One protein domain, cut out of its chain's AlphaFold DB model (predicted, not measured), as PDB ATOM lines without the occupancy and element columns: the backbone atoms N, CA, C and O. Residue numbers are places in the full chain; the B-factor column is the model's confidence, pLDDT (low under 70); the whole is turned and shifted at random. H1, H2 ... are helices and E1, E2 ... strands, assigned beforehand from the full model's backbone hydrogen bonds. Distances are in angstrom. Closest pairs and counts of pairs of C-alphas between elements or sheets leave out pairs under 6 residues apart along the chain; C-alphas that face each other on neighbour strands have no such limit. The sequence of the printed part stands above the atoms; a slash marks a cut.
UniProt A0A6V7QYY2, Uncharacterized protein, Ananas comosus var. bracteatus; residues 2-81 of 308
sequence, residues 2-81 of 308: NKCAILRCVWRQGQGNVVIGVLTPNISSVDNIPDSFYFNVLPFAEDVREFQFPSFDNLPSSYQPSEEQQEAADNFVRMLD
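AT A GLANCE: This is residues 2 to 81 of the 308 residues of an uncharacterized protein of Ananas comosus var. bracteatus (UniProt A0A6V7QYY2). A small, strongly twisted sheet of three strands makes one end, and a lone helix, H1, sits far off at the other, joined to it by a long unnamed stretch. The printed part has 80 residues, with named elements E1, E2, E3, H1 along it; the sheet, order E1 E2 E3, is a meander, each strand the antiparallel neighbour of the one before. The class is mixed, with under half of the residues in named elements; the whole is extended, radius of gyration of the C-alphas 22.3 A, spanning 60 by 41 by 22 A.

IN THESE COORDINATES: E1, residues 5 to 9, begins at C-alpha 5 (213.240, 144.261, 215.744) and is 12.1 A long. E2, residues 19 to 26, is 20.5 A long; E3, residues 36 to 41, 16.0 A. H1, residues 67 to 79, is 18.3 A long and ends at C-alpha 79 (226.038, 181.886, 210.853).

HOW THE PARTS SIT: Hairpin E1 and E2 has N 7 and O 21 within hydrogen-bond range, 2.8 A. Hairpin E2 and E3 has N 24 and O 38, 2.9 A. H1, with every O i to N i+4 pair within range, is not on the sheet.

THE WHOLE: The C-alphas farthest apart, of Gly 14 and Glu 68, are 61.5 A apart. The E3 to H1 link is long, 25 residues; residues 45 to 55 stand free. The printed part has no cut, and no printed residue is under pLDDT 70.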
ATOM      1  N   ASN A   2     224.034 146.494 215.271       80.50
ATOM      2  CA  ASN A   2     223.074 147.465 214.714       80.50
ATOM      3  C   ASN A   2     221.866 146.697 214.172       80.50
ATOM      4  O   ASN A   2     221.703 146.547 212.965       80.50
ATOM      5  N   LYS A   3     221.095 146.082 215.071       91.31
ATOM      6  CA  LYS A   3     219.893 145.322 214.715       91.31
ATOM      7  C   LYS A   3     218.688 145.984 215.370       91.31
ATOM      8  O   LYS A   3     218.755 146.313 216.550       91.31
ATOM      9  N   CYS A   4     217.603 146.113 214.617       94.75
ATOM     10  CA  CYS A   4     216.291 146.496 215.131       94.75
ATOM     11  C   CYS A   4     215.342 145.297 215.022       94.75
ATOM     12  O   CYS A   4     215.582 144.385 214.225       94.75
ATOM     13  N   ALA A   5     214.276 145.291 215.816       96.06
ATOM     14  CA  ALA A   5     213.240 144.261 215.744       96.06
ATOM     15  C   ALA A   5     211.953 144.837 215.152       96.06
ATOM     16  O   ALA A   5     211.643 146.003 215.368       96.06
ATOM     17  N   ILE A   6     211.187 144.019 214.432       96.75
ATOM     18  CA  ILE A   6     209.828 144.374 214.010       96.75
ATOM     19  C   ILE A   6     208.854 143.720 214.983       96.75
ATOM     20  O   ILE A   6     208.922 142.516 215.227       96.75
ATOM     21  N   LEU A   7     207.955 144.524 215.541       96.12
ATOM     22  CA  LEU A   7     206.961 144.105 216.513       96.12
ATOM     23  C   LEU A   7     205.557 144.279 215.936       96.12
ATOM     24  O   LEU A   7     205.185 145.348 215.455       96.12
ATOM     25  N   ARG A   8     204.750 143.226 216.070       94.00
ATOM     26  CA  ARG A   8     203.297 143.299 215.941       94.00
ATOM     27  C   ARG A   8     202.704 143.619 217.311       94.00
ATOM     28  O   ARG A   8     202.759 142.783 218.210       94.00
ATOM     29  N   CYS A   9     202.123 144.801 217.459       92.94
ATOM     30  CA  CYS A   9     201.530 145.280 218.698       92.94
ATOM     31  C   CYS A   9     199.995 145.218 218.651       92.94
ATOM     32  O   CYS A   9     199.356 145.694 217.710       92.94
ATOM     33  N   VAL A  10     199.408 144.629 219.696       92.00
ATOM     34  CA  VAL A  10     197.964 144.602 219.960       92.00
ATOM     35  C   VAL A  10     197.775 144.968 221.429       92.00
ATOM     36  O   VAL A  10     198.152 144.198 222.309       92.00
ATOM     37  N   TRP A  11     197.227 146.153 221.700       88.94
ATOM     38  CA  TRP A  11     197.193 146.718 223.055       88.94
ATOM     39  C   TRP A  11     196.115 146.104 223.947       88.94
ATOM     40  O   TRP A  11     196.288 146.013 225.160       88.94
ATOM     41  N   ARG A  12     194.974 145.722 223.362       90.81
ATOM     42  CA  ARG A  12     193.819 145.185 224.089       90.81
ATOM     43  C   ARG A  12     193.244 143.971 223.374       90.81
ATOM     44  O   ARG A  12     193.206 143.916 222.146       90.81
ATOM     45  N   GLN A  13     192.747 143.015 224.155       87.25
ATOM     46  CA  GLN A  13     192.008 141.874 223.624       87.25
ATOM     47  C   GLN A  13     190.751 142.368 222.889       87.25
ATOM     48  O   GLN A  13     189.992 143.170 223.427       87.25
ATOM     49  N   GLY A  14     190.548 141.912 221.650       82.75
ATOM     50  CA  GLY A  14     189.406 142.310 220.818       82.75
ATOM     51  C   GLY A  14     189.590 143.609 220.021       82.75
ATOM     52  O   GLY A  14     188.684 143.993 219.288       82.75
ATOM     53  N   GLN A  15     190.746 144.279 220.111       85.12
ATOM     54  CA  GLN A  15     191.059 145.405 219.229       85.12
ATOM     55  C   GLN A  15     191.263 144.901 217.791       85.12
ATOM     56  O   GLN A  15     192.170 144.112 217.534       85.12
ATOM     57  N   GLY A  16     190.421 145.362 216.858       77.81
ATOM     58  CA  GLY A  16     190.497 144.970 215.444       77.81
ATOM     59  C   GLY A  16     191.730 145.513 214.715       77.81
ATOM     60  O   GLY A  16     192.249 144.861 213.812       77.81
ATOM     61  N   ASN A  17     192.244 146.668 215.145       84.94
ATOM     62  CA  ASN A  17     193.390 147.320 214.512       84.94
ATOM     63  C   ASN A  17     194.704 146.781 215.087       84.94
ATOM     64  O   ASN A  17     194.972 146.922 216.284       84.94
ATOM     65  N   VAL A  18     195.529 146.198 214.221       89.88
ATOM     66  CA  VAL A  18     196.894 145.762 214.535       89.88
ATOM     67  C   VAL A  18     197.856 146.898 214.212       89.88
ATOM     68  O   VAL A  18     197.752 147.502 213.152       89.88
ATOM     69  N   VAL A  19     198.817 147.158 215.097       93.44
ATOM     70  CA  VAL A  19     199.883 148.133 214.848       93.44
ATOM     71  C   VAL A  19     201.179 147.377 214.590       93.44
ATOM     72  O   VAL A  19     201.559 146.517 215.382       93.44
ATOM     73  N   ILE A  20     201.867 147.680 213.495       95.31
ATOM     74  CA  ILE A  20     203.213 147.162 213.229       95.31
ATOM     75  C   ILE A  20     204.198 148.295 213.491       95.31
ATOM     76  O   ILE A  20     203.958 149.431 213.094       95.31
ATOM     77  N   GLY A  21     205.297 148.010 214.178       96.50
ATOM     78  CA  GLY A  21     206.324 149.011 214.439       96.50
ATOM     79  C   GLY A  21     207.714 148.416 214.566       96.50
ATOM     80  O   GLY A  21     207.881 147.204 214.706       96.50
ATOM     81  N   VAL A  22     208.716 149.282 214.514       97.38
ATOM     82  CA  VAL A  22     210.118 148.939 214.737       97.38
ATOM     83  C   VAL A  22     210.509 149.263 216.177       97.38
ATOM     84  O   VAL A  22     210.165 150.322 216.701       97.38
ATOM     85  N   LEU A  23     211.222 148.338 216.814       96.75
ATOM     86  CA  LEU A  23     211.880 148.530 218.099       96.75
ATOM     87  C   LEU A  23     213.349 148.870 217.869       96.75
ATOM     88  O   LEU A  23     214.119 148.034 217.378       96.75
ATOM     89  N   THR A  24     213.727 150.079 218.268       95.88
ATOM     90  CA  THR A  24     215.110 150.556 218.246       95.88
ATOM     91  C   THR A  24     215.661 150.566 219.674       95.88
ATOM     92  O   THR A  24     215.025 151.172 220.542       95.88
ATOM     93  N   PRO A  25     216.805 149.908 219.952       94.38
ATOM     94  CA  PRO A  25     217.430 149.946 221.274       94.38
ATOM     95  C   PRO A  25     217.759 151.381 221.703       94.38
ATOM     96  O   PRO A  25     218.339 152.141 220.927       94.38
ATOM     97  N   ASN A  26     217.415 151.728 222.938       92.44
ATOM     98  CA  ASN A  26     217.726 152.995 223.588       92.44
ATOM     99  C   ASN A  26     218.525 152.712 224.862       92.44
ATOM    100  O   ASN A  26     217.963 152.298 225.879       92.44
ATOM    101  N   ILE A  27     219.840 152.896 224.769       91.88
ATOM    102  CA  ILE A  27     220.767 152.617 225.864       91.88
ATOM    103  C   ILE A  27     220.740 153.800 226.824       91.88
ATOM    104  O   ILE A  27     220.913 154.947 226.406       91.88
ATOM    105  N   SER A  28     220.518 153.521 228.101       91.19
ATOM    106  CA  SER A  28     220.526 154.552 229.127       91.19
ATOM    107  C   SER A  28     221.939 155.098 229.337       91.19
ATOM    108  O   SER A  28     222.904 154.347 229.453       91.19
ATOM    109  N   SER A  29     222.061 156.421 229.435       87.62
ATOM    110  CA  SER A  29     223.304 157.092 229.834       87.62
ATOM    111  C   SER A  29     223.469 157.212 231.355       87.62
ATOM    112  O   SER A  29     224.491 157.712 231.816       87.62
ATOM    113  N   VAL A  30     222.471 156.783 232.137       90.94
ATOM    114  CA  VAL A  30     222.422 156.918 233.599       90.94
ATOM    115  C   VAL A  30     222.399 155.532 234.246       90.94
ATOM    116  O   VAL A  30     221.493 154.744 233.976       90.94
ATOM    117  N   ASP A  31     223.338 155.279 235.164       83.19
ATOM    118  CA  ASP A  31     223.608 153.962 235.778       83.19
ATOM    119  C   ASP A  31     222.412 153.308 236.508       83.19
ATOM    120  O   ASP A  31     222.417 152.105 236.752       83.19
ATOM    121  N   ASN A  32     221.370 154.076 236.843       88.38
ATOM    122  CA  ASN A  32     220.175 153.603 237.560       88.38
ATOM    123  C   ASN A  32     218.894 153.599 236.712       88.38
ATOM    124  O   ASN A  32     217.798 153.439 237.252       88.38
ATOM    125  N   ILE A  33     219.004 153.805 235.400       92.00
ATOM    126  CA  ILE A  33     217.864 153.756 234.482       92.00
ATOM    127  C   ILE A  33     218.073 152.555 233.553       92.00
ATOM    128  O   ILE A  33     219.120 152.476 232.912       92.00
ATOM    129  N   PRO A  34     217.123 151.604 233.486       93.38
ATOM    130  CA  PRO A  34     217.259 150.448 232.612       93.38
ATOM    131  C   PRO A  34     217.212 150.866 231.141       93.38
ATOM    132  O   PRO A  34     216.489 151.792 230.762       93.38
ATOM    133  N   ASP A  35     217.936 150.122 230.310       93.81
ATOM    134  CA  ASP A  35     217.826 150.233 228.860       93.81
ATOM    135  C   ASP A  35     216.379 150.002 228.408       93.81
ATOM    136  O   ASP A  35     215.610 149.241 229.005       93.81
ATOM    137  N   SER A  36     216.005 150.667 227.323       94.00
ATOM    138  CA  SER A  36     214.641 150.662 226.805       94.00
ATOM    139  C   SER A  36     214.625 150.470 225.292       94.00
ATOM    140  O   SER A  36     215.664 150.377 224.639       94.00
ATOM    141  N   PHE A  37     213.427 150.384 224.717       95.44
ATOM    142  CA  PHE A  37     213.238 150.374 223.272       95.44
ATOM    143  C   PHE A  37     212.309 151.512 222.868       95.44
ATOM    144  O   PHE A  37     211.232 151.668 223.441       95.44
ATOM    145  N   TYR A  38     212.690 152.255 221.830       95.25
ATOM    146  CA  TYR A  38     211.761 153.127 221.122       95.25
ATOM    147  C   TYR A  38     210.897 152.284 220.195       95.25
ATOM    148  O   TYR A  38     211.424 151.581 219.333       95.25
ATOM    149  N   PHE A  39     209.580 152.361 220.366       96.50
ATOM    150  CA  PHE A  39     208.616 151.752 219.459       96.50
ATOM    151  C   PHE A  39     208.098 152.804 218.479       96.50
ATOM    152  O   PHE A  39     207.282 153.646 218.846       96.50
ATOM    153  N   ASN A  40     208.567 152.741 217.233       96.25
ATOM    154  CA  ASN A  40     208.105 153.615 216.157       96.25
ATOM    155  C   ASN A  40     207.137 152.846 215.258       96.25
ATOM    156  O   ASN A  40     207.497 151.808 214.703       96.25
ATOM    157  N   VAL A  41     205.913 153.350 215.114       95.94
ATOM    158  CA  VAL A  41     204.899 152.741 214.243       95.94
ATOM    159  C   VAL A  41     205.335 152.863 212.786       95.94
ATOM    160  O   VAL A  41     205.769 153.927 212.350       95.94
ATOM    161  N   LEU A  42     205.235 151.762 212.046       95.56
ATOM    162  CA  LEU A  42     205.515 151.727 210.618       95.56
ATOM    163  C   LEU A  42     204.220 151.966 209.832       95.56
ATOM    164  O   LEU A  42     203.175 151.447 210.235       95.56
ATOM    165  N   PRO A  43     204.281 152.715 208.719       95.12
ATOM    166  CA  PRO A  43     203.132 152.887 207.842       95.12
ATOM    167  C   PRO A  43     202.761 151.563 207.164       95.12
ATOM    168  O   PRO A  43     203.630 150.744 206.844       95.12
ATOM    169  N   PHE A  44     201.471 151.370 206.903       92.88
ATOM    170  CA  PHE A  44     200.979 150.318 206.019       92.88
ATOM    171  C   PHE A  44     201.080 150.743 204.552       92.88
ATOM    172  O   PHE A  44     201.250 151.917 204.229       92.88
ATOM    173  N   ALA A  45     200.931 149.781 203.638       93.38
ATOM    174  CA  ALA A  45     200.925 150.063 202.201       93.38
ATOM    175  C   ALA A  45     199.846 151.093 201.803       93.38
ATOM    176  O   ALA A  45     200.063 151.892 200.902       93.38
ATOM    177  N   GLU A  46     198.712 151.112 202.509       92.50
ATOM    178  CA  GLU A  46     197.617 152.075 202.323       92.50
ATOM    179  C   GLU A  46     197.911 153.492 202.854       92.50
ATOM    180  O   GLU A  46     197.269 154.453 202.420       92.50
ATOM    181  N   ASP A  47     198.896 153.651 203.746       94.00
ATOM    182  CA  ASP A  47     199.336 154.954 204.264       94.00
ATOM    183  C   ASP A  47     200.329 155.639 203.315       94.00
ATOM    184  O   ASP A  47     200.448 156.867 203.299       94.00
ATOM    185  N   VAL A  48     201.041 154.857 202.496       94.25
ATOM    186  CA  VAL A  48     202.024 155.377 201.543       94.25
ATOM    187  C   VAL A  48     201.305 156.093 200.398       94.25
ATOM    188  O   VAL A  48     200.309 155.620 199.848       94.25
ATOM    189  N   ARG A  49     201.795 157.283 200.041       94.12
ATOM    190  CA  ARG A  49     201.341 158.040 198.869       94.12
ATOM    191  C   ARG A  49     202.471 158.093 197.857       94.12
ATOM    192  O   ARG A  49     203.556 158.582 198.164       94.12
ATOM    193  N   GLU A  50     202.207 157.598 196.656       93.19
ATOM    194  CA  GLU A  50     203.178 157.617 195.568       93.19
ATOM    195  C   GLU A  50     203.055 158.927 194.790       93.19
ATOM    196  O   GLU A  50     202.165 159.104 193.960       93.19
ATOM    197  N   PHE A  51     203.961 159.858 195.075       95.38
ATOM    198  CA  PHE A  51     204.140 161.068 194.283       95.38
ATOM    199  C   PHE A  51     205.453 160.975 193.516       95.38
ATOM    200  O   PHE A  51     206.503 160.700 194.097       95.38
ATOM    201  N   GLN A  52     205.395 161.207 192.208       94.38
ATOM    202  CA  GLN A  52     206.579 161.231 191.359       94.38
ATOM    203  C   GLN A  52     207.003 162.675 191.124       94.38
ATOM    204  O   GLN A  52     206.239 163.477 190.589       94.38
ATOM    205  N   PHE A  53     208.238 162.988 191.505       93.94
ATOM    206  CA  PHE A  53     208.866 164.280 191.257       93.94
ATOM    207  C   PHE A  53     210.159 164.073 190.463       93.94
ATOM    208  O   PHE A  53     210.869 163.091 190.707       93.94
ATOM    209  N   PRO A  54     210.487 164.961 189.509       91.06
ATOM    210  CA  PRO A  54     211.784 164.922 188.847       91.06
ATOM    211  C   PRO A  54     212.896 165.209 189.865       91.06
ATOM    212  O   PRO A  54     212.736 166.061 190.737       91.06
ATOM    213  N   SER A  55     214.035 164.517 189.742       93.06
ATOM    214  CA  SER A  55     215.212 164.854 190.551       93.06
ATOM    215  C   SER A  55     215.720 166.247 190.185       93.06
ATOM    216  O   SER A  55     215.850 166.567 189.000       93.06
ATOM    217  N   PHE A  56     216.067 167.040 191.199       92.12
ATOM    218  CA  PHE A  56     216.722 168.334 191.020       92.12
ATOM    219  C   PHE A  56     218.094 168.201 190.333       92.12
ATOM    220  O   PHE A  56     218.499 169.102 189.602       92.12
ATOM    221  N   ASP A  57     218.756 167.046 190.454       89.00
ATOM    222  CA  ASP A  57     220.048 166.772 189.805       89.00
ATOM    223  C   ASP A  57     219.935 166.683 188.277       89.00
ATOM    224  O   ASP A  57     220.884 166.968 187.550       89.00
ATOM    225  N   ASN A  58     218.755 166.307 187.774       88.19
ATOM    226  CA  ASN A  58     218.494 166.153 186.343       88.19
ATOM    227  C   ASN A  58     217.996 167.452 185.691       88.19
ATOM    228  O   ASN A  58     217.664 167.456 184.503       88.19
ATOM    229  N   LEU A  59     217.888 168.544 186.453       89.12
ATOM    230  CA  LEU A  59     217.459 169.826 185.913       89.12
ATOM    231  C   LEU A  59     218.551 170.450 185.030       89.12
ATOM    232  O   LEU A  59     219.743 170.237 185.272       89.12
ATOM    233  N   PRO A  60     218.166 171.256 184.022       90.31
ATOM    234  CA  PRO A  60     219.118 171.972 183.179       90.31
ATOM    235  C   PRO A  60     220.094 172.818 184.000       90.31
ATOM    236  O   PRO A  60     219.732 173.345 185.051       90.31
ATOM    237  N   SER A  61     221.297 173.053 183.468       85.56
ATOM    238  CA  SER A  61     222.340 173.851 184.130       85.56
ATOM    239  C   SER A  61     221.894 175.265 184.530       85.56
ATOM    240  O   SER A  61     222.483 175.849 185.426       85.56
ATOM    241  N   SER A  62     220.840 175.808 183.909       86.69
ATOM    242  CA  SER A  62     220.239 177.097 184.285       86.69
ATOM    243  C   SER A  62     219.539 177.093 185.650       86.69
ATOM    244  O   SER A  62     219.279 178.161 186.191       86.69
ATOM    245  N   TYR A  63     219.184 175.916 186.166       84.38
ATOM    246  CA  TYR A  63     218.540 175.715 187.467       84.38
ATOM    247  C   TYR A  63     219.480 175.086 188.497       84.38
ATOM    248  O   TYR A  63     219.072 174.861 189.634       84.38
ATOM    249  N   GLN A  64     220.724 174.798 188.109       89.19
ATOM    250  CA  GLN A  64     221.736 174.350 189.052       89.19
ATOM    251  C   GLN A  64     222.237 175.550 189.871       89.19
ATOM    252  O   GLN A  64     222.346 176.650 189.317       89.19
ATOM    253  N   PRO A  65     222.530 175.370 191.171       90.56
ATOM    254  CA  PRO A  65     223.046 176.446 192.007       90.56
ATOM    255  C   PRO A  65     224.330 177.043 191.426       90.56
ATOM    256  O   PRO A  65     225.241 176.314 191.032       90.56
ATOM    257  N   SER A  66     224.420 178.373 191.389       91.25
ATOM    258  CA  SER A  66     225.676 179.049 191.060       91.25
ATOM    259  C   SER A  66     226.666 178.977 192.228       91.25
ATOM    260  O   SER A  66     226.273 178.785 193.380       91.25
ATOM    261  N   GLU A  67     227.956 179.195 191.954       92.94
ATOM    262  CA  GLU A  67     228.982 179.269 193.006       92.94
ATOM    263  C   GLU A  67     228.653 180.350 194.050       92.94
ATOM    264  O   GLU A  67     228.777 180.111 195.247       92.94
ATOM    265  N   GLU A  68     228.136 181.503 193.611       91.94
ATOM    266  CA  GLU A  68     227.713 182.585 194.509       91.94
ATOM    267  C   GLU A  68     226.530 182.175 195.405       91.94
ATOM    268  O   GLU A  68     226.481 182.536 196.583       91.94
ATOM    269  N   GLN A  69     225.565 181.419 194.868       90.25
ATOM    270  CA  GLN A  69     224.424 180.915 195.639       90.25
ATOM    271  C   GLN A  69     224.857 179.856 196.650       90.25
ATOM    272  O   GLN A  69     224.387 179.877 197.790       90.25
ATOM    273  N   GLN A  70     225.774 178.969 196.255       93.56
ATOM    274  CA  GLN A  70     226.346 177.967 197.145       93.56
ATOM    275  C   GLN A  70     227.123 178.631 198.286       93.56
ATOM    276  O   GLN A  70     226.877 178.328 199.452       93.56
ATOM    277  N   GLU A  71     227.985 179.604 197.981       93.88
ATOM    278  CA  GLU A  71     228.735 180.343 198.998       93.88
ATOM    279  C   GLU A  71     227.795 181.113 199.946       93.88
ATOM    280  O   GLU A  71     228.006 181.152 201.163       93.88
ATOM    281  N   ALA A  72     226.716 181.701 199.419       91.62
ATOM    282  CA  ALA A  72     225.706 182.364 200.238       91.62
ATOM    283  C   ALA A  72     224.988 181.387 201.187       91.62
ATOM    284  O   ALA A  72     224.764 181.733 202.352       91.62
ATOM    285  N   ALA A  73     224.646 180.185 200.716       92.31
ATOM    286  CA  ALA A  73     224.032 179.139 201.532       92.31
ATOM    287  C   ALA A  73     224.996 178.632 202.617       92.31
ATOM    288  O   ALA A  73     224.621 178.577 203.790       92.31
ATOM    289  N   ASP A  74     226.255 178.365 202.266       92.12
ATOM    290  CA  ASP A  74     227.287 177.917 203.206       92.12
ATOM    291  C   ASP A  74     227.512 178.942 204.324       92.12
ATOM    292  O   ASP A  74     227.584 178.600 205.508       92.12
ATOM    293  N   ASN A  75     227.582 180.226 203.964       91.12
ATOM    294  CA  ASN A  75     227.719 181.311 204.930       91.12
ATOM    295  C   ASN A  75     226.492 181.430 205.841       91.12
ATOM    296  O   ASN A  75     226.639 181.716 207.031       91.12
ATOM    297  N   PHE A  76     225.289 181.188 205.315       88.06
ATOM    298  CA  PHE A  76     224.061 181.190 206.108       88.06
ATOM    299  C   PHE A  76     224.041 180.048 207.133       88.06
ATOM    300  O   PHE A  76     223.766 180.299 208.308       88.06
ATOM    301  N   VAL A  77     224.411 178.830 206.722       89.56
ATOM    302  CA  VAL A  77     224.510 177.661 207.611       89.56
ATOM    303  C   VAL A  77     225.522 177.906 208.733       89.56
ATOM    304  O   VAL A  77     225.207 177.681 209.896       89.56
ATOM    305  N   ARG A  78     226.710 178.443 208.414       85.81
ATOM    306  CA  ARG A  78     227.744 178.760 209.421       85.81
ATOM    307  C   ARG A  78     227.296 179.810 210.439       85.81
ATOM    308  O   ARG A  78     227.751 179.792 211.578       85.81
ATOM    309  N   MET A  79     226.456 180.755 210.025       84.81
ATOM    310  CA  MET A  79     226.038 181.886 210.853       84.81
ATOM    311  C   MET A  79     224.889 181.543 211.810       84.81
ATOM    312  O   MET A  79     224.786 182.161 212.867       84.81
ATOM    313  N   LEU A  80     224.019 180.599 211.442       82.88
ATOM    314  CA  LEU A  80     222.811 180.245 212.197       82.88
ATOM    315  C   LEU A  80     222.886 178.860 212.851       82.88
ATOM    316  O   LEU A  80     221.860 178.221 213.078       82.88
ATOM    317  N   ASP A  81     224.095 178.407 213.178       82.75
ATOM    318  CA  ASP A  81     224.296 177.175 213.934       82.75
ATOM    319  C   ASP A  81     223.881 177.359 215.407       82.75
ATOM    320  O   ASP A  81     224.434 178.184 216.141       82.75
TER     321      ASP A  81